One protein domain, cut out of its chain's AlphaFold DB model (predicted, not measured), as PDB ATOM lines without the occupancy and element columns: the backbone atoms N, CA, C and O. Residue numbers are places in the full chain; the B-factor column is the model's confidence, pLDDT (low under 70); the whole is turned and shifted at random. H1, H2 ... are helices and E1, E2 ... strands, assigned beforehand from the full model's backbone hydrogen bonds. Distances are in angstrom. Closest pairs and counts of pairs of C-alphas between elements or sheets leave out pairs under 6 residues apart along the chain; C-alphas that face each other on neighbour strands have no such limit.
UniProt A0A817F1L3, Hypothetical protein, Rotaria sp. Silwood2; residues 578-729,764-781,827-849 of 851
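Overview. This is residues 578 to 729, 764 to 781 and 827 to 849 of the 851 residues of the protein "Hypothetical protein" of Rotaria sp. Silwood2 (UniProt A0A817F1L3). A twisted sheet of two hairpins, E1 with E2 and E7 with E8, makes one end of a long body, and helix H6 packs on one face of it. H6 also packs on the longest helix, H3, on which two small hairpins pack, E3 with E4 and E5 with E6; residues 668 to 673 stick out. The printed part has 193 residues with six named helices and eight named strands, in the order H1 E1 E2 H2 E3 E4 H3 E5 E6 H4 E7 E8 H5 H6. The sheet E2 E1 E8 E7 is antiparallel and the class is mixed, helices and strands. The whole is compact, with a radius of gyration of the C-alphas of 18.9 A, yet elongated, spanning 63 by 41 by 26 A.

Along the chain. In the large sheet, E1 is residues 611 to 621, 24.0 A long, and bends by 94 degrees at residue 614; E2 is 627 to 633, E8 774 to 779 and E7 764 to 769. H6, residues 833 to 847, is 21.3 A long and ends at C-alpha 847 (218.004, 167.887, 141.171). H3, residues 689 to 706, is 25.4 A long. E3 is 660 to 663, E4 678 to 681, E5 708 to 710 and E6 718 to 720. H1, 578 to 584, begins at C-alpha 578 (229.645, 135.896, 129.383). H2 is 645 to 653, H4 725 to 728 and H5 827 to 831.

Arrangement. In the sheet, N 619 and O 628 of E1 and E2 are 2.8 A apart, N 620 and O 775 of E1 and E8 2.8 A, and N 767 and O 776 of E7 and E8 2.9 A. H6 is on one face, two layers of helix and sheet, over E1 at a height of 8.5 A. It runs along the strands, at 5 degrees to E1 on the local plane. H6 is the hub: it touches H3, which touches it with residues 690 to 697 alone, at a steep tilt of 46 degrees, opposite ways; their closest C-alphas, of Thr 697 and Glu 834, are 6.1 A apart. H6 touches H2 with residues 841 to 845 alone, closest at Val 651 and Gly 845, C-alphas 6.5 A apart. H2 only grazes the sheet. H5 and H6 touch only at the corner, the closest C-alphas, of Gly 829 and Phe 835, 5.1 A apart. H3 and H4 are near each other, with 5 pairs of C-alphas within 10 A. H1 and H3 are close but not clearly touching, 7.8 A between the C-alphas of Leu 583 and Ala 692. N 662 and O 679 of E3 and E4 are 2.9 A apart, N 709 and O 719 of E5 and E6 2.8 A. Every O i to N i+4 pair is within hydrogen-bond range in H1, H2, H3 and H6; H5 has 0 of 1, with 2 of 2 O i to N i+3 pairs, and H4 is too short for such a pair.

Size, cuts and confidence. The two C-alphas farthest apart, of Glu 669 and Glu 771, are 66.7 A apart. Residues 730 to 763 and 782 to 826 are not printed; the gaps are 31.8 A and 13.9 A. The links H1 to E1, E2 to H2 and E3 to E4 are long. Residues 636 to 639 are under pLDDT 70.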
ATOM      1  N   SER A 578     229.327 135.205 128.131       96.19
ATOM      2  CA  SER A 578     229.645 135.896 129.383       96.19
ATOM      3  C   SER A 578     229.302 137.389 129.330       96.19
ATOM      4  O   SER A 578     228.834 137.936 130.329       96.19
ATOM      5  N   ASP A 579     229.451 138.036 128.168       92.81
ATOM      6  CA  ASP A 579     229.084 139.444 127.969       92.81
ATOM      7  C   ASP A 579     227.577 139.665 128.158       92.81
ATOM      8  O   ASP A 579     227.145 140.639 128.779       92.81
ATOM      9  N   VAL A 580     226.761 138.729 127.661       93.00
ATOM     10  CA  VAL A 580     225.299 138.763 127.806       93.00
ATOM     11  C   VAL A 580     224.893 138.450 129.245       93.00
ATOM     12  O   VAL A 580     224.067 139.159 129.824       93.00
ATOM     13  N   GLU A 581     225.490 137.421 129.856       95.00
ATOM     14  CA  GLU A 581     225.228 137.068 131.256       95.00
ATOM     15  C   GLU A 581     225.561 138.225 132.202       95.00
ATOM     16  O   GLU A 581     224.792 138.494 133.124       95.00
ATOM     17  N   LEU A 582     226.655 138.953 131.958       92.12
ATOM     18  CA  LEU A 582     227.050 140.105 132.767       92.12
ATOM     19  C   LEU A 582     225.982 141.209 132.762       92.12
ATOM     20  O   LEU A 582     225.751 141.833 133.797       92.12
ATOM     21  N   LEU A 583     225.316 141.435 131.624       91.06
ATOM     22  CA  LEU A 583     224.232 142.416 131.504       91.06
ATOM     23  C   LEU A 583     222.931 141.933 132.156       91.06
ATOM     24  O   LEU A 583     222.233 142.713 132.801       91.06
ATOM     25  N   LEU A 584     222.579 140.654 131.990       93.00
ATOM     26  CA  LEU A 584     221.309 140.115 132.493       93.00
ATOM     27  C   LEU A 584     221.347 139.766 133.988       93.00
ATOM     28  O   LEU A 584     220.300 139.777 134.651       93.00
ATOM     29  N   ASN A 585     222.527 139.438 134.513       94.81
ATOM     30  CA  ASN A 585     222.761 138.966 135.875       94.81
ATOM     31  C   ASN A 585     223.408 140.043 136.769       94.81
ATOM     32  O   ASN A 585     224.277 139.728 137.585       94.81
ATOM     33  N   ASP A 586     222.996 141.308 136.619       94.94
ATOM     34  CA  ASP A 586     223.485 142.397 137.468       94.94
ATOM     35  C   ASP A 586     223.189 142.100 138.957       94.94
ATOM     36  O   ASP A 586     222.038 141.806 139.308       94.94
ATOM     37  N   PRO A 587     224.189 142.200 139.857       94.44
ATOM     38  CA  PRO A 587     224.019 141.912 141.278       94.44
ATOM     39  C   PRO A 587     222.937 142.738 141.972       94.44
ATOM     40  O   PRO A 587     222.439 142.307 143.009       94.44
ATOM     41  N   LEU A 588     222.579 143.913 141.437       95.00
ATOM     42  CA  LEU A 588     221.509 144.768 141.946       95.00
ATOM     43  C   LEU A 588     220.172 144.021 142.037       95.00
ATOM     44  O   LEU A 588     219.415 144.256 142.987       95.00
ATOM     45  N   ILE A 589     219.891 143.147 141.064       95.31
ATOM     46  CA  ILE A 589     218.622 142.431 140.931       95.31
ATOM     47  C   ILE A 589     218.757 141.029 141.525       95.31
ATOM     48  O   ILE A 589     219.443 140.175 140.961       95.31
ATOM     49  N   PRO A 590     218.073 140.733 142.645       94.38
ATOM     50  CA  PRO A 590     218.100 139.399 143.217       94.38
ATOM     51  C   PRO A 590     217.487 138.386 142.250       94.38
ATOM     52  O   PRO A 590     216.337 138.522 141.828       94.38
ATOM     53  N   ARG A 591     218.233 137.319 141.970       96.31
ATOM     54  CA  ARG A 591     217.801 136.175 141.158       96.31
ATOM     55  C   ARG A 591     217.965 134.872 141.929       96.31
ATOM     56  O   ARG A 591     218.602 134.842 142.987       96.31
ATOM     57  N   THR A 592     217.316 133.809 141.469       97.00
ATOM     58  CA  THR A 592     217.528 132.465 142.016       97.00
ATOM     59  C   THR A 592     218.918 131.954 141.627       97.00
ATOM     60  O   THR A 592     219.585 132.530 140.762       97.00
ATOM     61  N   SER A 593     219.367 130.858 142.241       96.19
ATOM     62  CA  SER A 593     220.619 130.180 141.869       96.19
ATOM     63  C   SER A 593     220.668 129.804 140.389       96.19
ATOM     64  O   SER A 593     221.747 129.771 139.801       96.19
ATOM     65  N   GLU A 594     219.514 129.579 139.768       96.50
ATOM     66  CA  GLU A 594     219.371 129.208 138.363       96.50
ATOM     67  C   GLU A 594     219.305 130.422 137.425       96.50
ATOM     68  O   GLU A 594     219.293 130.216 136.224       96.50
ATOM     69  N   GLY A 595     219.261 131.667 137.921       96.81
ATOM     70  CA  GLY A 595     219.195 132.883 137.085       96.81
ATOM     71  C   GLY A 595     217.784 133.433 136.825       96.81
ATOM     72  O   GLY A 595     217.608 134.416 136.099       96.81
ATOM     73  N   TRP A 596     216.756 132.849 137.440       97.94
ATOM     74  CA  TRP A 596     215.380 133.328 137.315       97.94
ATOM     75  C   TRP A 596     215.088 134.504 138.244       97.94
ATOM     76  O   TRP A 596     215.682 134.621 139.319       97.94
ATOM     77  N   LEU A 597     214.121 135.351 137.886       97.19
ATOM     78  CA  LEU A 597     213.571 136.309 138.842       97.19
ATOM     79  C   LEU A 597     212.784 135.561 139.931       97.19
ATOM     80  O   LEU A 597     212.131 134.541 139.677       97.19
ATOM     81  N   HIS A 598     212.853 136.062 141.168       96.31
ATOM     82  CA  HIS A 598     212.153 135.450 142.302       96.31
ATOM     83  C   HIS A 598     210.631 135.596 142.164       96.31
ATOM     84  O   HIS A 598     210.113 136.670 141.864       96.31
ATOM     85  N   SER A 599     209.902 134.523 142.479       95.94
ATOM     86  CA  SER A 599     208.433 134.517 142.582       95.94
ATOM     87  C   SER A 599     207.909 135.203 143.848       95.94
ATOM     88  O   SER A 599     206.710 135.435 143.982       95.94
ATOM     89  N   GLN A 600     208.800 135.531 144.784       94.44
ATOM     90  CA  GLN A 600     208.517 136.312 145.983       94.44
ATOM     91  C   GLN A 600     209.208 137.669 145.889       94.44
ATOM     92  O   GLN A 600     210.283 137.791 145.302       94.44
ATOM     93  N   ARG A 601     208.634 138.683 146.542       91.31
ATOM     94  CA  ARG A 601     209.275 139.995 146.670       91.31
ATOM     95  C   ARG A 601     210.642 139.850 147.353       91.31
ATOM     96  O   ARG A 601     210.736 139.308 148.455       91.31
ATOM     97  N   LYS A 602     211.685 140.383 146.716       92.00
ATOM     98  CA  LYS A 602     213.034 140.534 147.280       92.00
ATOM     99  C   LYS A 602     213.450 142.002 147.227       92.00
ATOM    100  O   LYS A 602     213.062 142.729 146.320       92.00
ATOM    101  N   SER A 603     214.222 142.432 148.218       92.56
ATOM    102  CA  SER A 603     214.828 143.766 148.242       92.56
ATOM    103  C   SER A 603     215.980 143.843 147.244       92.56
ATOM    104  O   SER A 603     216.748 142.889 147.152       92.56
ATOM    105  N   LEU A 604     216.149 144.986 146.576       95.19
ATOM    106  CA  LEU A 604     217.317 145.240 145.727       95.19
ATOM    107  C   LEU A 604     218.615 145.147 146.539       95.19
ATOM    108  O   LEU A 604     218.676 145.590 147.693       95.19
ATOM    109  N   ALA A 605     219.671 144.610 145.932       94.38
ATOM    110  CA  ALA A 605     220.972 144.457 146.577       94.38
ATOM    111  C   ALA A 605     221.793 145.758 146.492       94.38
ATOM    112  O   ALA A 605     222.865 145.821 145.890       94.38
ATOM    113  N   ILE A 606     221.277 146.828 147.106       93.50
ATOM    114  CA  ILE A 606     221.935 148.140 147.110       93.50
ATOM    115  C   ILE A 606     223.278 148.059 147.848       93.50
ATOM    116  O   ILE A 606     223.348 147.696 149.031       93.50
ATOM    117  N   SER A 607     224.353 148.433 147.158       87.00
ATOM    118  CA  SER A 607     225.701 148.466 147.728       87.00
ATOM    119  C   SER A 607     225.888 149.653 148.689       87.00
ATOM    120  O   SER A 607     225.200 150.672 148.609       87.00
ATOM    121  N   GLY A 608     226.824 149.524 149.633       85.06
ATOM    122  CA  GLY A 608     227.188 150.601 150.560       85.06
ATOM    123  C   GLY A 608     226.392 150.651 151.872       85.06
ATOM    124  O   GLY A 608     225.366 149.994 152.053       85.06
ATOM    125  N   ARG A 609     226.928 151.434 152.824       83.19
ATOM    126  CA  ARG A 609     226.406 151.551 154.201       83.19
ATOM    127  C   ARG A 609     225.191 152.472 154.309       83.19
ATOM    128  O   ARG A 609     224.317 152.230 155.134       83.19
ATOM    129  N   LYS A 610     225.147 153.546 153.514       92.19
ATOM    130  CA  LYS A 610     224.046 154.518 153.530       92.19
ATOM    131  C   LYS A 610     223.073 154.198 152.408       92.19
ATOM    132  O   LYS A 610     223.438 154.268 151.236       92.19
ATOM    133  N   ARG A 611     221.853 153.845 152.801       94.19
ATOM    134  CA  ARG A 611     220.774 153.408 151.920       94.19
ATOM    135  C   ARG A 611     219.535 154.247 152.171       94.19
ATOM    136  O   ARG A 611     219.250 154.610 153.317       94.19
ATOM    137  N   TYR A 612     218.802 154.518 151.109       95.81
ATOM    138  CA  TYR A 612     217.697 155.459 151.098       95.81
ATOM    139  C   TYR A 612     216.501 154.862 150.362       95.81
ATOM    140  O   TYR A 612     216.637 153.952 149.542       95.81
ATOM    141  N   THR A 613     215.320 155.356 150.708       95.19
ATOM    142  CA  THR A 613     214.037 154.935 150.125       95.19
ATOM    143  C   THR A 613     213.388 156.031 149.304       95.19
ATOM    144  O   THR A 613     212.599 155.714 148.430       95.19
ATOM    145  N   LYS A 614     213.722 157.296 149.569       95.44
ATOM    146  CA  LYS A 614     213.149 158.442 148.870       95.44
ATOM    147  C   LYS A 614     214.120 159.619 148.846       95.44
ATOM    148  O   LYS A 614     214.883 159.824 149.797       95.44
ATOM    149  N   VAL A 615     214.086 160.360 147.750       96.25
ATOM    150  CA  VAL A 615     214.676 161.678 147.549       96.25
ATOM    151  C   VAL A 615     213.583 162.711 147.814       96.25
ATOM    152  O   VAL A 615     212.679 162.875 147.001       96.25
ATOM    153  N   ASP A 616     213.663 163.409 148.947       95.69
ATOM    154  CA  ASP A 616     212.711 164.479 149.283       95.69
ATOM    155  C   ASP A 616     213.130 165.826 148.688       95.69
ATOM    156  O   ASP A 616     212.305 166.729 148.575       95.69
ATOM    157  N   GLY A 617     214.405 165.992 148.325       95.31
ATOM    158  CA  GLY A 617     214.906 167.191 147.657       95.31
ATOM    159  C   GLY A 617     216.294 167.624 148.120       95.31
ATOM    160  O   GLY A 617     217.125 166.804 148.520       95.31
ATOM    161  N   ILE A 618     216.555 168.930 148.067       95.38
ATOM    162  CA  ILE A 618     217.830 169.532 148.469       95.38
ATOM    163  C   ILE A 618     217.629 170.772 149.328       95.38
ATOM    164  O   ILE A 618     216.641 171.494 149.223       95.38
ATOM    165  N   LYS A 619     218.627 171.039 150.159       95.75
ATOM    166  CA  LYS A 619     218.763 172.263 150.933       95.75
ATOM    167  C   LYS A 619     220.079 172.937 150.585       95.75
ATOM    168  O   LYS A 619     221.136 172.325 150.728       95.75
ATOM    169  N   PHE A 620     220.015 174.188 150.166       94.81
ATOM    170  CA  PHE A 620     221.160 175.013 149.817       94.81
ATOM    171  C   PHE A 620     221.332 176.118 150.854       94.81
ATOM    172  O   PHE A 620     220.421 176.910 151.077       94.81
ATOM    173  N   ASN A 621     222.491 176.172 151.504       96.06
ATOM    174  CA  ASN A 621     222.837 177.281 152.383       96.06
ATOM    175  C   ASN A 621     223.523 178.385 151.565       96.06
ATOM    176  O   ASN A 621     224.619 178.181 151.048       96.06
ATOM    177  N   ILE A 622     222.883 179.550 151.482       94.19
ATOM    178  CA  ILE A 622     223.274 180.652 150.593       94.19
ATOM    179  C   ILE A 622     224.637 181.234 150.987       94.19
ATOM    180  O   ILE A 622     225.417 181.621 150.125       94.19
ATOM    181  N   ILE A 623     224.942 181.270 152.288       95.31
ATOM    182  CA  ILE A 623     226.188 181.856 152.802       95.31
ATOM    183  C   ILE A 623     227.379 180.934 152.536       95.31
ATOM    184  O   ILE A 623     228.436 181.383 152.108       95.31
ATOM    185  N   THR A 624     227.228 179.642 152.821       96.00
ATOM    186  CA  THR A 624     228.339 178.676 152.763       96.00
ATOM    187  C   THR A 624     228.460 177.968 151.417       96.00
ATOM    188  O   THR A 624     229.437 177.258 151.193       96.00
ATOM    189  N   GLY A 625     227.451 178.080 150.548       92.06
ATOM    190  CA  GLY A 625     227.334 177.286 149.322       92.06
ATOM    191  C   GLY A 625     227.078 175.794 149.575       92.06
ATOM    192  O   GLY A 625     227.105 174.989 148.645       92.06
ATOM    193  N   LYS A 626     226.848 175.384 150.831       94.25
ATOM    194  CA  LYS A 626     226.689 173.974 151.192       94.25
ATOM    195  C   LYS A 626     225.347 173.435 150.698       94.25
ATOM    196  O   LYS A 626     224.290 173.876 151.151       94.25
ATOM    197  N   VAL A 627     225.402 172.398 149.863       91.69
ATOM    198  CA  VAL A 627     224.242 171.589 149.464       91.69
ATOM    199  C   VAL A 627     224.089 170.405 150.421       91.69
ATOM    200  O   VAL A 627     225.035 169.668 150.690       91.69
ATOM    201  N   THR A 628     222.885 170.215 150.949       94.88
ATOM    202  CA  THR A 628     222.501 169.069 151.777       94.88
ATOM    203  C   THR A 628     221.343 168.345 151.113       94.88
ATOM    204  O   THR A 628     220.281 168.925 150.911       94.88
ATOM    205  N   PHE A 629     221.528 167.067 150.802       95.06
ATOM    206  CA  PHE A 629     220.453 166.231 150.280       95.06
ATOM    207  C   PHE A 629     219.441 165.899 151.378       95.06
ATOM    208  O   PHE A 629     219.820 165.458 152.467       95.06
ATOM    209  N   LEU A 630     218.159 166.085 151.075       96.50
ATOM    210  CA  LEU A 630     217.043 165.666 151.913       96.50
ATOM    211  C   LEU A 630     216.631 164.267 151.447       96.50
ATOM    212  O   LEU A 630     215.999 164.106 150.408       96.50
ATOM    213  N   LEU A 631     217.081 163.244 152.172       95.69
ATOM    214  CA  LEU A 631     216.907 161.838 151.803       95.69
ATOM    215  C   LEU A 631     216.252 161.085 152.953       95.69
ATOM    216  O   LEU A 631     216.666 161.254 154.103       95.69
ATOM    217  N   VAL A 632     215.324 160.183 152.640       94.62
ATOM    218  CA  VAL A 632     214.675 159.314 153.628       94.62
ATOM    219  C   VAL A 632     215.497 158.033 153.801       94.62
ATOM    220  O   VAL A 632     215.557 157.208 152.880       94.62
ATOM    221  N   PRO A 633     216.143 157.811 154.961       93.81
ATOM    222  CA  PRO A 633     216.959 156.623 155.185       93.81
ATOM    223  C   PRO A 633     216.124 155.336 155.196       93.81
ATOM    224  O   PRO A 633     215.057 155.281 155.803       93.81
ATOM    225  N   ALA A 634     216.657 154.260 154.620       91.81
ATOM    226  CA  ALA A 634     216.087 152.921 154.748       91.81
ATOM    227  C   ALA A 634     216.411 152.357 156.147       91.81
ATOM    228  O   ALA A 634     217.407 151.659 156.324       91.81
ATOM    229  N   ARG A 635     215.646 152.750 157.174       73.38
ATOM    230  CA  ARG A 635     215.931 152.402 158.585       73.38
ATOM    231  C   ARG A 635     214.994 151.365 159.191       73.38
ATOM    232  O   ARG A 635     215.367 150.746 160.182       73.38
ATOM    233  N   TYR A 636     213.811 151.165 158.619       62.62
ATOM    234  CA  TYR A 636     212.785 150.319 159.222       62.62
ATOM    235  C   TYR A 636     212.658 148.967 158.509       62.62
ATOM    236  O   TYR A 636     212.699 148.923 157.273       62.62
ATOM    237  N   PRO A 637     212.457 147.866 159.259       46.84
ATOM    238  CA  PRO A 637     212.034 146.590 158.690       46.84
ATOM    239  C   PRO A 637     210.784 146.802 157.819       46.84
ATOM    240  O   PRO A 637     209.782 147.321 158.300       46.84
ATOM    241  N   GLY A 638     210.858 146.456 156.530       53.88
ATOM    242  CA  GLY A 638     209.763 146.630 155.558       53.88
ATOM    243  C   GLY A 638     209.985 147.725 154.506       53.88
ATOM    244  O   GLY A 638     209.401 147.649 153.426       53.88
ATOM    245  N   HIS A 639     210.887 148.680 154.747       60.41
ATOM    246  CA  HIS A 639     211.270 149.663 153.732       60.41
ATOM    247  C   HIS A 639     212.416 149.117 152.872       60.41
ATOM    248  O   HIS A 639     213.565 149.024 153.307       60.41
ATOM    249  N   THR A 640     212.103 148.736 151.633       85.19
ATOM    250  CA  THR A 640     213.096 148.321 150.639       85.19
ATOM    251  C   THR A 640     213.956 149.520 150.257       85.19
ATOM    252  O   THR A 640     213.450 150.476 149.679       85.19
ATOM    253  N   ALA A 641     215.249 149.478 150.586       93.75
ATOM    254  CA  ALA A 641     216.215 150.441 150.069       93.75
ATOM    255  C   ALA A 641     216.127 150.489 148.538       93.75
ATOM    256  O   ALA A 641     216.231 149.447 147.888       93.75
ATOM    257  N   LEU A 642     215.938 151.686 147.989       96.31
ATOM    258  CA  LEU A 642     215.821 151.909 146.553       96.31
ATOM    259  C   LEU A 642     217.121 152.432 145.963       96.31
ATOM    260  O   LEU A 642     217.442 152.069 144.844       96.31
ATOM    261  N   PHE A 643     217.901 153.222 146.700       97.06
ATOM    262  CA  PHE A 643     219.190 153.742 146.233       97.06
ATOM    263  C   PHE A 643     220.183 153.952 147.378       97.06
ATOM    264  O   PHE A 643     219.828 153.913 148.559       97.06
ATOM    265  N   GLY A 644     221.458 154.109 147.035       95.75
ATOM    266  CA  GLY A 644     222.565 154.267 147.973       95.75
ATOM    267  C   GLY A 644     223.386 155.528 147.725       95.75
ATOM    268  O   GLY A 644     223.165 156.279 146.780       95.75
ATOM    269  N   SER A 645     224.388 155.759 148.575       95.06
ATOM    270  CA  SER A 645     225.334 156.871 148.390       95.06
ATOM    271  C   SER A 645     226.109 156.803 147.071       95.06
ATOM    272  O   SER A 645     226.479 157.845 146.543       95.06
ATOM    273  N   ASN A 646     226.337 155.596 146.546       95.81
ATOM    274  CA  ASN A 646     227.026 155.397 145.272       95.81
ATOM    275  C   ASN A 646     226.189 155.915 144.097       95.81
ATOM    276  O   ASN A 646     226.742 156.549 143.213       95.81
ATOM    277  N   ASP A 647     224.865 155.735 144.138       96.94
ATOM    278  CA  ASP A 647     223.959 156.256 143.106       96.94
ATOM    279  C   ASP A 647     223.992 157.788 143.056       96.94
ATOM    280  O   ASP A 647     224.057 158.384 141.985       96.94
ATOM    281  N   ILE A 648     224.008 158.434 144.226       95.69
ATOM    282  CA  ILE A 648     224.125 159.896 144.332       95.69
ATOM    283  C   ILE A 648     225.475 160.350 143.766       95.69
ATOM    284  O   ILE A 648     225.527 161.280 142.968       95.69
ATOM    285  N   ALA A 649     226.571 159.689 144.147       95.25
ATOM    286  CA  ALA A 649     227.888 160.016 143.613       95.25
ATOM    287  C   ALA A 649     227.930 159.853 142.086       95.25
ATOM    288  O   ALA A 649     228.365 160.773 141.401       95.25
ATOM    289  N   ASP A 650     227.412 158.746 141.549       95.94
ATOM    290  CA  ASP A 650     227.343 158.495 140.109       95.94
ATOM    291  C   ASP A 650     226.558 159.588 139.376       95.94
ATOM    292  O   ASP A 650     227.057 160.140 138.398       95.94
ATOM    293  N   VAL A 651     225.361 159.943 139.857       96.38
ATOM    294  CA  VAL A 651     224.518 160.962 139.215       96.38
ATOM    295  C   VAL A 651     225.214 162.320 139.170       96.38
ATOM    296  O   VAL A 651     225.299 162.935 138.107       96.38
ATOM    297  N   PHE A 652     225.764 162.776 140.297       94.00
ATOM    298  CA  PHE A 652     226.351 164.112 140.391       94.00
ATOM    299  C   PHE A 652     227.741 164.190 139.760       94.00
ATOM    300  O   PHE A 652     228.019 165.120 139.006       94.00
ATOM    301  N   MET A 653     228.615 163.211 140.011       94.94
ATOM    302  CA  MET A 653     229.980 163.221 139.474       94.94
ATOM    303  C   MET A 653     230.012 162.995 137.964       94.94
ATOM    304  O   MET A 653     230.902 163.515 137.294       94.94
ATOM    305  N   LYS A 654     229.061 162.227 137.417       96.06
ATOM    306  CA  LYS A 654     228.981 161.961 135.974       96.06
ATOM    307  C   LYS A 654     228.032 162.915 135.239       96.06
ATOM    308  O   LYS A 654     227.808 162.725 134.045       96.06
ATOM    309  N   GLY A 655     227.483 163.924 135.927       94.19
ATOM    310  CA  GLY A 655     226.623 164.953 135.333       94.19
ATOM    311  C   GLY A 655     225.349 164.394 134.695       94.19
ATOM    312  O   GLY A 655     224.950 164.833 133.616       94.19
ATOM    313  N   ILE A 656     224.734 163.383 135.313       95.75
ATOM    314  CA  ILE A 656     223.537 162.725 134.780       95.75
ATOM    315  C   ILE A 656     222.314 163.580 135.127       95.75
ATOM    316  O   ILE A 656     221.728 163.439 136.193       95.75
ATOM    317  N   THR A 657     221.921 164.459 134.207       93.69
ATOM    318  CA  THR A 657     220.736 165.326 134.354       93.69
ATOM    319  C   THR A 657     219.445 164.667 133.886       93.69
ATOM    320  O   THR A 657     218.371 164.908 134.425       93.69
ATOM    321  N   LYS A 658     219.558 163.810 132.876       93.50
ATOM    322  CA  LYS A 658     218.476 163.033 132.274       93.50
ATOM    323  C   LYS A 658     219.017 161.671 131.873       93.50
ATOM    324  O   LYS A 658     220.222 161.536 131.679       93.50
ATOM    325  N   ALA A 659     218.142 160.688 131.721       96.81
ATOM    326  CA  ALA A 659     218.519 159.364 131.255       96.81
ATOM    327  C   ALA A 659     217.574 158.906 130.145       96.81
ATOM    328  O   ALA A 659     216.359 159.019 130.269       96.81
ATOM    329  N   ILE A 660     218.147 158.402 129.058       96.50
ATOM    330  CA  ILE A 660     217.437 157.777 127.945       96.50
ATOM    331  C   ILE A 660     218.012 156.381 127.791       96.50
ATOM    332  O   ILE A 660     219.231 156.199 127.824       96.50
ATOM    333  N   PHE A 661     217.130 155.411 127.601       96.88
ATOM    334  CA  PHE A 661     217.472 154.022 127.364       96.88
ATOM    335  C   PHE A 661     216.557 153.458 126.282       96.88
ATOM    336  O   PHE A 661     215.359 153.722 126.287       96.88
ATOM    337  N   THR A 662     217.121 152.678 125.367       94.19
ATOM    338  CA  THR A 662     216.360 151.880 124.408       94.19
ATOM    339  C   THR A 662     217.168 150.653 124.011       94.19
ATOM    340  O   THR A 662     218.402 150.682 123.989       94.19
ATOM    341  N   LEU A 663     216.473 149.588 123.634       91.12
ATOM    342  CA  LEU A 663     217.048 148.554 122.780       91.12
ATOM    343  C   LEU A 663     216.777 148.950 121.322       91.12
ATOM    344  O   LEU A 663     215.784 149.634 121.053       91.12
ATOM    345  N   ASP A 664     217.681 148.643 120.397       85.31
ATOM    346  CA  ASP A 664     217.436 148.909 118.980       85.31
ATOM    347  C   ASP A 664     216.260 148.088 118.436       85.31
ATOM    348  O   ASP A 664     215.774 147.138 119.054       85.31
ATOM    349  N   GLN A 665     215.731 148.537 117.299       78.69
ATOM    350  CA  GLN A 665     214.694 147.791 116.601       78.69
ATOM    351  C   GLN A 665     215.258 146.446 116.120       78.69
ATOM    352  O   GLN A 665     216.472 146.348 115.921       78.69
ATOM    353  N   PRO A 666     214.397 145.425 115.949       73.12
ATOM    354  CA  PRO A 666     214.781 144.207 115.249       73.12
ATOM    355  C   PRO A 666     215.469 144.555 113.928       73.12
ATOM    356  O   PRO A 666     215.077 145.510 113.256       73.12
ATOM    357  N   ASP A 667     216.510 143.806 113.588       73.88
ATOM    358  CA  ASP A 667     217.199 143.970 112.315       73.88
ATOM    359  C   ASP A 667     216.230 143.604 111.177       73.88
ATOM    360  O   ASP A 667     215.568 142.567 111.248       73.88
ATOM    361  N   ASN A 668     216.124 144.447 110.146       71.06
ATOM    362  CA  ASN A 668     215.229 144.201 109.012       71.06
ATOM    363  C   ASN A 668     215.601 142.910 108.259       71.06
ATOM    364  O   ASN A 668     214.725 142.270 107.682       71.06
ATOM    365  N   GLU A 669     216.878 142.516 108.273       74.62
ATOM    366  CA  GLU A 669     217.351 141.260 107.679       74.62
ATOM    367  C   GLU A 669     217.173 140.068 108.625       74.62
ATOM    368  O   GLU A 669     217.055 138.929 108.175       74.62
ATOM    369  N   PHE A 670     217.143 140.323 109.937       80.06
ATOM    370  CA  PHE A 670     217.056 139.299 110.973       80.06
ATOM    371  C   PHE A 670     215.906 139.593 111.947       80.06
ATOM    372  O   PHE A 670     216.117 139.919 113.118       80.06
ATOM    373  N   LEU A 671     214.666 139.457 111.479       77.44
ATOM    374  CA  LEU A 671     213.467 139.781 112.265       77.44
ATOM    375  C   LEU A 671     213.370 138.995 113.584       77.44
ATOM    376  O   LEU A 671     212.877 139.515 114.585       77.44
ATOM    377  N   SER A 672     213.883 137.762 113.600       82.44
ATOM    378  CA  SER A 672     213.915 136.872 114.769       82.44
ATOM    379  C   SER A 672     215.253 136.921 115.521       82.44
ATOM    380  O   SER A 672     215.611 135.969 116.223       82.44
ATOM    381  N   HIS A 673     216.045 137.988 115.355       85.25
ATOM    382  CA  HIS A 673     217.365 138.083 115.977       85.25
ATOM    383  C   HIS A 673     217.251 138.036 117.515       85.25
ATOM    384  O   HIS A 673     216.550 138.854 118.112       85.25
ATOM    385  N   PRO A 674     217.966 137.120 118.201       86.44
ATOM    386  CA  PRO A 674     217.826 136.921 119.645       86.44
ATOM    387  C   PRO A 674     218.439 138.049 120.491       86.44
ATOM    388  O   PRO A 674     218.272 138.062 121.710       86.44
ATOM    389  N   PHE A 675     219.161 138.986 119.870       88.19
ATOM    390  CA  PHE A 675     219.809 140.107 120.550       88.19
ATOM    391  C   PHE A 675     219.364 141.449 119.997       88.19
ATOM    392  O   PHE A 675     219.215 141.614 118.791       88.19
ATOM    393  N   GLN A 676     219.269 142.422 120.896       87.75
ATOM    394  CA  GLN A 676     219.109 143.831 120.568       87.75
ATOM    395  C   GLN A 676     220.263 144.609 121.204       87.75
ATOM    396  O   GLN A 676     220.658 144.346 122.345       87.75
ATOM    397  N   LYS A 677     220.819 145.577 120.481       87.12
ATOM    398  CA  LYS A 677     221.846 146.476 120.990       87.12
ATOM    399  C   LYS A 677     221.233 147.479 121.954       87.12
ATOM    400  O   LYS A 677     220.363 148.278 121.609       87.12
ATOM    401  N   MET A 678     221.785 147.509 123.158       91.88
ATOM    402  CA  MET A 678     221.492 148.533 124.150       91.88
ATOM    403  C   MET A 678     222.049 149.897 123.712       91.88
ATOM    404  O   MET A 678     223.240 150.033 123.420       91.88
ATOM    405  N   LYS A 679     221.199 150.927 123.706       94.88
ATOM    406  CA  LYS A 679     221.559 152.331 123.470       94.88
ATOM    407  C   LYS A 679     221.107 153.167 124.664       94.88
ATOM    408  O   LYS A 679     219.995 153.011 125.158       94.88
ATOM    409  N   TYR A 680     221.967 154.069 125.123       96.94
ATOM    410  CA  TYR A 680     221.669 154.922 126.268       96.94
ATOM    411  C   TYR A 680     222.343 156.289 126.155       96.94
ATOM    412  O   TYR A 680     223.361 156.448 125.479       96.94
ATOM    413  N   ALA A 681     221.777 157.277 126.842       96.56
ATOM    414  CA  ALA A 681     222.347 158.611 126.976       96.56
ATOM    415  C   ALA A 681     221.996 159.214 128.348       96.56
ATOM    416  O   ALA A 681     220.882 158.998 128.822       96.56
ATOM    417  N   PRO A 682     222.892 159.999 128.974       96.81
ATOM    418  CA  PRO A 682     224.231 160.369 128.513       96.81
ATOM    419  C   PRO A 682     225.236 159.217 128.648       96.81
ATOM    420  O   PRO A 682     224.993 158.236 129.348       96.81
ATOM    421  N   ALA A 683     226.412 159.365 128.028       96.44
ATOM    422  CA  ALA A 683     227.502 158.386 128.129       96.44
ATOM    423  C   ALA A 683     227.939 158.117 129.586       96.44
ATOM    424  O   ALA A 683     228.386 157.015 129.900       96.44
ATOM    425  N   GLY A 684     227.740 159.090 130.487       96.38
ATOM    426  CA  GLY A 684     227.983 158.957 131.927       96.38
ATOM    427  C   GLY A 684     227.175 157.846 132.611       96.38
ATOM    428  O   GLY A 684     227.592 157.358 133.655       96.38
ATOM    429  N   LEU A 685     226.075 157.367 132.018       96.94
ATOM    430  CA  LEU A 685     225.334 156.211 132.538       96.94
ATOM    431  C   LEU A 685     226.142 154.908 132.501       96.94
ATOM    432  O   LEU A 685     225.834 153.975 133.244       96.94
ATOM    433  N   MET A 686     227.175 154.824 131.663       95.94
ATOM    434  CA  MET A 686     227.983 153.619 131.532       95.94
ATOM    435  C   MET A 686     228.543 153.175 132.894       95.94
ATOM    436  O   MET A 686     229.104 153.978 133.651       95.94
ATOM    437  N   LYS A 687     228.406 151.875 133.190       93.88
ATOM    438  CA  LYS A 687     228.853 151.247 134.448       93.88
ATOM    439  C   LYS A 687     228.237 151.884 135.706       93.88
ATOM    440  O   LYS A 687     228.901 151.980 136.733       93.88
ATOM    441  N   THR A 688     226.996 152.365 135.625       96.12
ATOM    442  CA  THR A 688     226.221 152.806 136.797       96.12
ATOM    443  C   THR A 688     225.123 151.797 137.109       96.12
ATOM    444  O   THR A 688     224.569 151.170 136.204       96.12
ATOM    445  N   GLN A 689     224.722 151.712 138.378       95.88
ATOM    446  CA  GLN A 689     223.509 150.975 138.745       95.88
ATOM    447  C   GLN A 689     222.231 151.670 138.231       95.88
ATOM    448  O   GLN A 689     221.153 151.072 138.257       95.88
ATOM    449  N   TYR A 690     222.322 152.918 137.755       97.19
ATOM    450  CA  TYR A 690     221.227 153.598 137.061       97.19
ATOM    451  C   TYR A 690     220.986 152.967 135.682       97.19
ATOM    452  O   TYR A 690     219.859 152.582 135.384       97.19
ATOM    453  N   LEU A 691     222.035 152.730 134.888       97.25
ATOM    454  CA  LEU A 691     221.896 152.021 133.612       97.25
ATOM    455  C   LEU A 691     221.343 150.603 133.788       97.25
ATOM    456  O   LEU A 691     220.451 150.208 133.043       97.25
ATOM    457  N   ALA A 692     221.805 149.876 134.811       96.31
ATOM    458  CA  ALA A 692     221.238 148.573 135.154       96.31
ATOM    459  C   ALA A 692     219.732 148.678 135.459       96.31
ATOM    460  O   ALA A 692     218.935 147.891 134.960       96.31
ATOM    461  N   THR A 693     219.313 149.698 136.214       97.88
ATOM    462  CA  THR A 693     217.890 149.934 136.519       97.88
ATOM    463  C   THR A 693     217.073 150.213 135.253       97.88
ATOM    464  O   THR A 693     215.982 149.665 135.102       97.88
ATOM    465  N   LEU A 694     217.600 151.021 134.326       98.00
ATOM    466  CA  LEU A 694     216.952 151.301 133.039       98.00
ATOM    467  C   LEU A 694     216.771 150.019 132.214       98.00
ATOM    468  O   LEU A 694     215.665 149.741 131.759       98.00
ATOM    469  N   LEU A 695     217.822 149.200 132.104       96.94
ATOM    470  CA  LEU A 695     217.761 147.911 131.415       96.94
ATOM    471  C   LEU A 695     216.730 146.977 132.055       96.94
ATOM    472  O   LEU A 695     215.888 146.417 131.361       96.94
ATOM    473  N   HIS A 696     216.766 146.809 133.376       96.88
ATOM    474  CA  HIS A 696     215.893 145.855 134.055       96.88
ATOM    475  C   HIS A 696     214.424 146.266 134.052       96.88
ATOM    476  O   HIS A 696     213.561 145.399 133.933       96.88
ATOM    477  N   THR A 697     214.121 147.559 134.159       98.00
ATOM    478  CA  THR A 697     212.735 148.039 134.074       98.00
ATOM    479  C   THR A 697     212.158 147.871 132.668       98.00
ATOM    480  O   THR A 697     211.018 147.426 132.546       98.00
ATOM    481  N   ASP A 698     212.949 148.112 131.618       97.00
ATOM    482  CA  ASP A 698     212.575 147.800 130.231       97.00
ATOM    483  C   ASP A 698     212.360 146.290 130.020       97.00
ATOM    484  O   ASP A 698     211.345 145.872 129.460       97.00
ATOM    485  N   TYR A 699     213.257 145.449 130.543       94.81
ATOM    486  CA  TYR A 699     213.144 143.992 130.429       94.81
ATOM    487  C   TYR A 699     211.919 143.436 131.165       94.81
ATOM    488  O   TYR A 699     211.194 142.604 130.626       94.81
ATOM    489  N   LEU A 700     211.646 143.925 132.378       97.62
ATOM    490  CA  LEU A 700     210.444 143.570 133.133       97.62
ATOM    491  C   LEU A 700     209.175 143.965 132.378       97.62
ATOM    492  O   LEU A 700     208.241 143.168 132.316       97.62
ATOM    493  N   LEU A 701     209.148 145.168 131.795       97.88
ATOM    494  CA  LEU A 701     208.023 145.628 130.989       97.88
ATOM    495  C   LEU A 701     207.794 144.695 129.794       97.88
ATOM    496  O   LEU A 701     206.669 144.249 129.593       97.88
ATOM    497  N   LYS A 702     208.860 144.319 129.076       95.25
ATOM    498  CA  LYS A 702     208.801 143.361 127.961       95.25
ATOM    499  C   LYS A 702     208.294 141.992 128.387       95.25
ATOM    500  O   LYS A 702     207.414 141.447 127.738       95.25
ATOM    501  N   PHE A 703     208.789 141.450 129.495       97.19
ATOM    502  CA  PHE A 703     208.301 140.166 129.995       97.19
ATOM    503  C   PHE A 703     206.809 140.219 130.337       97.19
ATOM    504  O   PHE A 703     206.071 139.284 130.039       97.19
ATOM    505  N   MET A 704     206.341 141.312 130.947       97.81
ATOM    506  CA  MET A 704     204.921 141.470 131.274       97.81
ATOM    507  C   MET A 704     204.041 141.650 130.033       97.81
ATOM    508  O   MET A 704     202.905 141.178 130.032       97.81
ATOM    509  N   THR A 705     204.535 142.315 128.984       95.75
ATOM    510  CA  THR A 705     203.772 142.511 127.746       95.75
ATOM    511  C   THR A 705     203.707 141.243 126.896       95.75
ATOM    512  O   THR A 705     202.626 140.922 126.401       95.75
ATOM    513  N   THR A 706     204.813 140.501 126.768       94.12
ATOM    514  CA  THR A 706     204.908 139.273 125.949       94.12
ATOM    515  C   THR A 706     204.543 137.997 126.694       94.12
ATOM    516  O   THR A 706     204.457 136.935 126.095       94.12
ATOM    517  N   GLY A 707     204.423 138.050 128.020       96.50
ATOM    518  CA  GLY A 707     204.142 136.868 128.826       96.50
ATOM    519  C   GLY A 707     205.299 135.885 128.973       96.50
ATOM    520  O   GLY A 707     205.126 134.904 129.698       96.50
ATOM    521  N   MET A 708     206.479 136.168 128.411       96.56
ATOM    522  CA  MET A 708     207.652 135.289 128.462       96.56
ATOM    523  C   MET A 708     208.795 135.892 129.285       96.56
ATOM    524  O   MET A 708     209.237 137.009 129.041       96.56
ATOM    525  N   GLU A 709     209.301 135.129 130.255       97.25
ATOM    526  CA  GLU A 709     210.499 135.447 131.036       97.25
ATOM    527  C   GLU A 709     211.718 134.737 130.439       97.25
ATOM    528  O   GLU A 709     211.666 133.538 130.156       97.25
ATOM    529  N   ILE A 710     212.834 135.460 130.317       96.25
ATOM    530  CA  ILE A 710     214.129 134.919 129.890       96.25
ATOM    531  C   ILE A 710     215.061 134.827 131.105       96.25
ATOM    532  O   ILE A 710     215.223 135.787 131.865       96.25
ATOM    533  N   ASN A 711     215.673 133.659 131.297       96.94
ATOM    534  CA  ASN A 711     216.661 133.421 132.346       96.94
ATOM    535  C   ASN A 711     217.945 134.240 132.109       96.94
ATOM    536  O   ASN A 711     218.319 134.473 130.964       96.94
ATOM    537  N   SER A 712     218.646 134.662 133.166       96.81
ATOM    538  CA  SER A 712     219.889 135.445 133.033       96.81
ATOM    539  C   SER A 712     221.166 134.634 132.814       96.81
ATOM    540  O   SER A 712     222.219 135.232 132.615       96.81
ATOM    541  N   LYS A 713     221.097 133.307 132.908       97.06
ATOM    542  CA  LYS A 713     222.213 132.378 132.747       97.06
ATOM    543  C   LYS A 713     222.033 131.553 131.492       97.06
ATOM    544  O   LYS A 713     220.918 131.151 131.160       97.06
ATOM    545  N   TRP A 714     223.140 131.241 130.838       96.00
ATOM    546  CA  TRP A 714     223.200 130.309 129.726       96.00
ATOM    547  C   TRP A 714     222.570 128.953 130.112       96.00
ATOM    548  O   TRP A 714     222.875 128.433 131.189       96.00
ATOM    549  N   PRO A 715     221.696 128.354 129.276       96.06
ATOM    550  CA  PRO A 715     221.381 128.691 127.880       96.06
ATOM    551  C   PRO A 715     220.252 129.713 127.664       96.06
ATOM    552  O   PRO A 715     219.595 129.717 126.627       96.06
ATOM    553  N   PHE A 716     220.012 130.592 128.633       96.25
ATOM    554  CA  PHE A 716     218.934 131.583 128.638       96.25
ATOM    555  C   PHE A 716     217.550 130.960 128.404       96.25
ATOM    556  O   PHE A 716     216.815 131.436 127.528       96.25
ATOM    557  N   PRO A 717     217.182 129.862 129.104       95.88
ATOM    558  CA  PRO A 717     215.885 129.225 128.910       95.88
ATOM    559  C   PRO A 717     214.742 130.227 129.086       95.88
ATOM    560  O   PRO A 717     214.867 131.220 129.811       95.88
ATOM    561  N   MET A 718     213.625 129.954 128.419       95.12
ATOM    562  CA  MET A 718     212.413 130.769 128.485       95.12
ATOM    563  C   MET A 718     211.342 130.042 129.296       95.12
ATOM    564  O   MET A 718     211.262 128.815 129.254       95.12
ATOM    565  N   ARG A 719     210.518 130.789 130.029       96.56
ATOM    566  CA  ARG A 719     209.332 130.254 130.713       96.56
ATOM    567  C   ARG A 719     208.194 131.259 130.681       96.56
ATOM    568  O   ARG A 719     208.436 132.457 130.538       96.56
ATOM    569  N   GLU A 720     206.970 130.795 130.895       97.38
ATOM    570  CA  GLU A 720     205.849 131.709 131.076       97.38
ATOM    571  C   GLU A 720     206.036 132.558 132.341       97.38
ATOM    572  O   GLU A 720     206.356 132.070 133.430       97.38
ATOM    573  N   THR A 721     205.768 133.855 132.228       97.56
ATOM    574  CA  THR A 721     205.804 134.776 133.374       97.56
ATOM    575  C   THR A 721     204.813 134.390 134.470       97.56
ATOM    576  O   THR A 721     205.092 134.623 135.651       97.56
ATOM    577  N   SER A 722     203.691 133.763 134.091       96.31
ATOM    578  CA  SER A 722     202.644 133.217 134.966       96.31
ATOM    579  C   SER A 722     203.195 132.166 135.945       96.31
ATOM    580  O   SER A 722     202.773 132.092 137.105       96.31
ATOM    581  N   GLU A 723     204.186 131.390 135.503       96.38
ATOM    582  CA  GLU A 723     204.886 130.380 136.289       96.38
ATOM    583  C   GLU A 723     206.033 130.975 137.111       96.38
ATOM    584  O   GLU A 723     206.414 130.411 138.144       96.38
ATOM    585  N   GLY A 724     206.552 132.117 136.663       96.75
ATOM    586  CA  GLY A 724     207.708 132.804 137.213       96.75
ATOM    587  C   GLY A 724     207.376 133.976 138.129       96.75
ATOM    588  O   GLY A 724     206.639 133.855 139.115       96.75
ATOM    589  N   PHE A 725     207.990 135.124 137.836       97.62
ATOM    590  CA  PHE A 725     207.965 136.278 138.733       97.62
ATOM    591  C   PHE A 725     206.566 136.872 138.930       97.62
ATOM    592  O   PHE A 725     206.332 137.478 139.971       97.62
ATOM    593  N   MET A 726     205.612 136.700 138.002       97.62
ATOM    594  CA  MET A 726     204.271 137.296 138.136       97.62
ATOM    595  C   MET A 726     203.481 136.728 139.318       97.62
ATOM    596  O   MET A 726     202.563 137.384 139.811       97.62
ATOM    597  N   LYS A 727     203.882 135.567 139.855       97.50
ATOM    598  CA  LYS A 727     203.327 135.007 141.098       97.50
ATOM    599  C   LYS A 727     203.465 135.947 142.299       97.50
ATOM    600  O   LYS A 727     202.674 135.822 143.231       97.50
ATOM    601  N   ARG A 728     204.407 136.903 142.265       96.00
ATOM    602  CA  ARG A 728     204.591 137.890 143.341       96.00
ATOM    603  C   ARG A 728     203.473 138.925 143.421       96.00
ATOM    604  O   ARG A 728     203.297 139.525 144.473       96.00
ATOM    605  N   LEU A 729     202.737 139.141 142.330       97.44
ATOM    606  CA  LEU A 729     201.638 140.101 142.276       97.44
ATOM    607  C   LEU A 729     200.359 139.547 142.918       97.44
ATOM    608  O   LEU A 729     200.097 138.348 142.820       97.44
ATOM    609  N   TYR A 764     207.644 170.557 142.335       87.88
ATOM    610  CA  TYR A 764     208.626 171.127 143.258       87.88
ATOM    611  C   TYR A 764     208.015 172.223 144.129       87.88
ATOM    612  O   TYR A 764     207.244 173.060 143.667       87.88
ATOM    613  N   GLU A 765     208.420 172.244 145.393       92.38
ATOM    614  CA  GLU A 765     208.125 173.319 146.335       92.38
ATOM    615  C   GLU A 765     209.438 173.985 146.745       92.38
ATOM    616  O   GLU A 765     210.362 173.320 147.217       92.38
ATOM    617  N   CYS A 766     209.532 175.303 146.579       93.56
ATOM    618  CA  CYS A 766     210.682 176.082 147.026       93.56
ATOM    619  C   CYS A 766     210.298 176.908 148.254       93.56
ATOM    620  O   CYS A 766     209.333 177.670 148.228       93.56
ATOM    621  N   THR A 767     211.073 176.776 149.329       94.69
ATOM    622  CA  THR A 767     210.927 177.590 150.540       94.69
ATOM    623  C   THR A 767     212.246 178.283 150.859       94.69
ATOM    624  O   THR A 767     213.310 177.665 150.811       94.69
ATOM    625  N   ILE A 768     212.184 179.578 151.171       93.69
ATOM    626  CA  ILE A 768     213.355 180.403 151.489       93.69
ATOM    627  C   ILE A 768     213.247 180.844 152.947       93.69
ATOM    628  O   ILE A 768     212.337 181.589 153.312       93.69
ATOM    629  N   SER A 769     214.190 180.407 153.776       92.75
ATOM    630  CA  SER A 769     214.306 180.824 155.173       92.75
ATOM    631  C   SER A 769     215.342 181.939 155.294       92.75
ATOM    632  O   SER A 769     216.547 181.704 155.162       92.75
ATOM    633  N   LYS A 770     214.874 183.163 155.566       88.62
ATOM    634  CA  LYS A 770     215.754 184.323 155.796       88.62
ATOM    635  C   LYS A 770     216.559 184.195 157.091       88.62
ATOM    636  O   LYS A 770     217.687 184.662 157.142       88.62
ATOM    637  N   GLU A 771     216.004 183.544 158.112       91.44
ATOM    638  CA  GLU A 771     216.670 183.371 159.411       91.44
ATOM    639  C   GLU A 771     217.861 182.413 159.322       91.44
ATOM    640  O   GLU A 771     218.915 182.665 159.902       91.44
ATOM    641  N   THR A 772     217.722 181.325 158.558       92.06
ATOM    642  CA  THR A 772     218.779 180.311 158.424       92.06
ATOM    643  C   THR A 772     219.662 180.510 157.191       92.06
ATOM    644  O   THR A 772     220.692 179.847 157.071       92.06
ATOM    645  N   ASN A 773     219.309 181.445 156.301       94.94
ATOM    646  CA  ASN A 773     219.927 181.632 154.983       94.94
ATOM    647  C   ASN A 773     219.919 180.341 154.151       94.94
ATOM    648  O   ASN A 773     220.920 179.972 153.531       94.94
ATOM    649  N   GLU A 774     218.792 179.628 154.165       96.25
ATOM    650  CA  GLU A 774     218.626 178.352 153.469       96.25
ATOM    651  C   GLU A 774     217.500 178.426 152.437       96.25
ATOM    652  O   GLU A 774     216.415 178.939 152.714       96.25
ATOM    653  N   ILE A 775     217.759 177.864 151.258       95.56
ATOM    654  CA  ILE A 775     216.760 177.572 150.231       95.56
ATOM    655  C   ILE A 775     216.515 176.068 150.260       95.56
ATOM    656  O   ILE A 775     217.453 175.281 150.126       95.56
ATOM    657  N   ILE A 776     215.271 175.657 150.460       95.75
ATOM    658  CA  ILE A 776     214.871 174.255 150.460       95.75
ATOM    659  C   ILE A 776     213.991 174.013 149.240       95.75
ATOM    660  O   ILE A 776     212.894 174.562 149.152       95.75
ATOM    661  N   TYR A 777     214.467 173.154 148.344       94.50
ATOM    662  CA  TYR A 777     213.693 172.601 147.241       94.50
ATOM    663  C   TYR A 777     213.210 171.218 147.650       94.50
ATOM    664  O   TYR A 777     214.026 170.306 147.797       94.50
ATOM    665  N   ARG A 778     211.903 171.058 147.848       95.06
ATOM    666  CA  ARG A 778     211.273 169.749 148.017       95.06
ATOM    667  C   ARG A 778     210.759 169.254 146.682       95.06
ATOM    668  O   ARG A 778     210.142 170.013 145.945       95.06
ATOM    669  N   ILE A 779     211.017 167.990 146.393       93.75
ATOM    670  CA  ILE A 779     210.585 167.321 145.174       93.75
ATOM    671  C   ILE A 779     209.506 166.322 145.573       93.75
ATOM    672  O   ILE A 779     209.744 165.406 146.361       93.75
ATOM    673  N   GLY A 780     208.306 166.549 145.052       91.81
ATOM    674  CA  GLY A 780     207.182 165.639 145.161       91.81
ATOM    675  C   GLY A 780     207.415 164.355 144.371       91.81
ATOM    676  O   GLY A 780     208.502 164.079 143.857       91.81
ATOM    677  N   ASP A 781     206.379 163.536 144.279       90.31
ATOM    678  CA  ASP A 781     206.468 162.308 143.503       90.31
ATOM    679  C   ASP A 781     206.478 162.608 142.000       90.31
ATOM    680  O   ASP A 781     205.836 163.542 141.520       90.31
ATOM    681  N   GLU A 827     201.842 150.629 143.032       97.50
ATOM    682  CA  GLU A 827     201.480 149.322 143.585       97.50
ATOM    683  C   GLU A 827     202.289 148.205 142.923       97.50
ATOM    684  O   GLU A 827     202.789 147.318 143.612       97.50
ATOM    685  N   ILE A 828     202.494 148.268 141.603       98.12
ATOM    686  CA  ILE A 828     203.389 147.355 140.882       98.12
ATOM    687  C   ILE A 828     204.813 147.511 141.426       98.12
ATOM    688  O   ILE A 828     205.451 146.522 141.787       98.12
ATOM    689  N   GLY A 829     205.289 148.744 141.574       96.81
ATOM    690  CA  GLY A 829     206.600 149.064 142.125       96.81
ATOM    691  C   GLY A 829     206.836 148.524 143.542       96.81
ATOM    692  O   GLY A 829     207.953 148.131 143.881       96.81
ATOM    693  N   ALA A 830     205.790 148.393 144.362       95.38
ATOM    694  CA  ALA A 830     205.891 147.759 145.677       95.38
ATOM    695  C   ALA A 830     206.294 146.273 145.598       95.38
ATOM    696  O   ALA A 830     206.914 145.753 146.528       95.38
ATOM    697  N   TYR A 831     205.981 145.586 144.499       96.88
ATOM    698  CA  TYR A 831     206.405 144.206 144.245       96.88
ATOM    699  C   TYR A 831     207.673 144.121 143.389       96.88
ATOM    700  O   TYR A 831     208.437 143.163 143.534       96.88
ATOM    701  N   PHE A 832     207.895 145.125 142.541       97.06
ATOM    702  CA  PHE A 832     209.001 145.288 141.597       97.06
ATOM    703  C   PHE A 832     209.765 146.585 141.919       97.06
ATOM    704  O   PHE A 832     209.566 147.602 141.245       97.06
ATOM    705  N   PRO A 833     210.607 146.592 142.971       96.69
ATOM    706  CA  PRO A 833     211.269 147.806 143.455       96.69
ATOM    707  C   PRO A 833     212.164 148.489 142.412       96.69
ATOM    708  O   PRO A 833     212.532 149.644 142.600       96.69
ATOM    709  N   GLU A 834     212.493 147.811 141.313       97.81
ATOM    710  CA  GLU A 834     213.150 148.369 140.132       97.81
ATOM    711  C   GLU A 834     212.411 149.605 139.585       97.81
ATOM    712  O   GLU A 834     213.054 150.603 139.260       97.81
ATOM    713  N   PHE A 835     211.073 149.581 139.544       98.25
ATOM    714  CA  PHE A 835     210.261 150.702 139.050       98.25
ATOM    715  C   PHE A 835     210.268 151.898 140.011       98.25
ATOM    716  O   PHE A 835     210.469 153.033 139.586       98.25
ATOM    717  N   LEU A 836     210.144 151.660 141.322       97.56
ATOM    718  CA  LEU A 836     210.253 152.746 142.308       97.56
ATOM    719  C   LEU A 836     211.671 153.319 142.345       97.56
ATOM    720  O   LEU A 836     211.864 154.524 142.462       97.56
ATOM    721  N   ARG A 837     212.692 152.468 142.200       97.69
ATOM    722  CA  ARG A 837     214.076 152.925 142.078       97.69
ATOM    723  C   ARG A 837     214.258 153.818 140.851       97.69
ATOM    724  O   ARG A 837     214.917 154.844 140.975       97.69
ATOM    725  N   LEU A 838     213.676 153.468 139.701       98.12
ATOM    726  CA  LEU A 838     213.727 154.306 138.499       98.12
ATOM    727  C   LEU A 838     213.153 155.708 138.759       98.12
ATOM    728  O   LEU A 838     213.787 156.696 138.391       98.12
ATOM    729  N   GLN A 839     212.014 155.796 139.450       97.44
ATOM    730  CA  GLN A 839     211.398 157.064 139.854       97.44
ATOM    731  C   GLN A 839     212.343 157.915 140.725       97.44
ATOM    732  O   GLN A 839     212.545 159.100 140.464       97.44
ATOM    733  N   GLU A 840     212.984 157.314 141.732       97.62
ATOM    734  CA  GLU A 840     213.900 158.033 142.629       97.62
ATOM    735  C   GLU A 840     215.209 158.458 141.940       97.62
ATOM    736  O   GLU A 840     215.731 159.544 142.200       97.62
ATOM    737  N   LEU A 841     215.733 157.651 141.013       97.44
ATOM    738  CA  LEU A 841     216.899 158.026 140.208       97.44
ATOM    739  C   LEU A 841     216.573 159.151 139.210       97.44
ATOM    740  O   LEU A 841     217.423 160.010 138.958       97.44
ATOM    741  N   ALA A 842     215.341 159.204 138.692       96.44
ATOM    742  CA  ALA A 842     214.864 160.326 137.885       96.44
ATOM    743  C   ALA A 842     214.823 161.629 138.703       96.44
ATOM    744  O   ALA A 842     215.308 162.658 138.228       96.44
ATOM    745  N   LYS A 843     214.365 161.579 139.966       95.94
ATOM    746  CA  LYS A 843     214.419 162.728 140.894       95.94
ATOM    747  C   LYS A 843     215.850 163.219 141.121       95.94
ATOM    748  O   LYS A 843     216.090 164.423 141.063       95.94
ATOM    749  N   LEU A 844     216.814 162.313 141.338       95.44
ATOM    750  CA  LEU A 844     218.230 162.690 141.480       95.44
ATOM    751  C   LEU A 844     218.753 163.424 140.239       95.44
ATOM    752  O   LEU A 844     219.425 164.442 140.386       95.44
ATOM    753  N   GLY A 845     218.424 162.937 139.038       92.81
ATOM    754  CA  GLY A 845     218.771 163.621 137.791       92.81
ATOM    755  C   GLY A 845     218.154 165.018 137.715       92.81
ATOM    756  O   GLY A 845     218.868 165.991 137.479       92.81
ATOM    757  N   GLY A 846     216.865 165.146 138.043       90.31
ATOM    758  CA  GLY A 846     216.166 166.433 138.095       90.31
ATOM    759  C   GLY A 846     216.818 167.445 139.044       90.31
ATOM    760  O   GLY A 846     216.982 168.606 138.676       90.31
ATOM    761  N   ILE A 847     217.292 167.012 140.218       90.81
ATOM    762  CA  ILE A 847     218.004 167.887 141.171       90.81
ATOM    763  C   ILE A 847     219.220 168.557 140.528       90.81
ATOM    764  O   ILE A 847     219.472 169.731 140.783       90.81
ATOM    765  N   THR A 848     219.971 167.842 139.688       86.94
ATOM    766  CA  THR A 848     221.171 168.406 139.042       86.94
ATOM    767  C   THR A 848     220.857 169.541 138.061       86.94
ATOM    768  O   THR A 848     221.769 170.242 137.630       86.94
ATOM    769  N   THR A 849     219.582 169.737 137.708       84.19
ATOM    770  CA  THR A 849     219.126 170.806 136.807       84.19
ATOM    771  C   THR A 849     218.642 172.062 137.530       84.19
ATOM    772  O   THR A 849     218.411 173.076 136.869       84.19
TER     773      THR A 849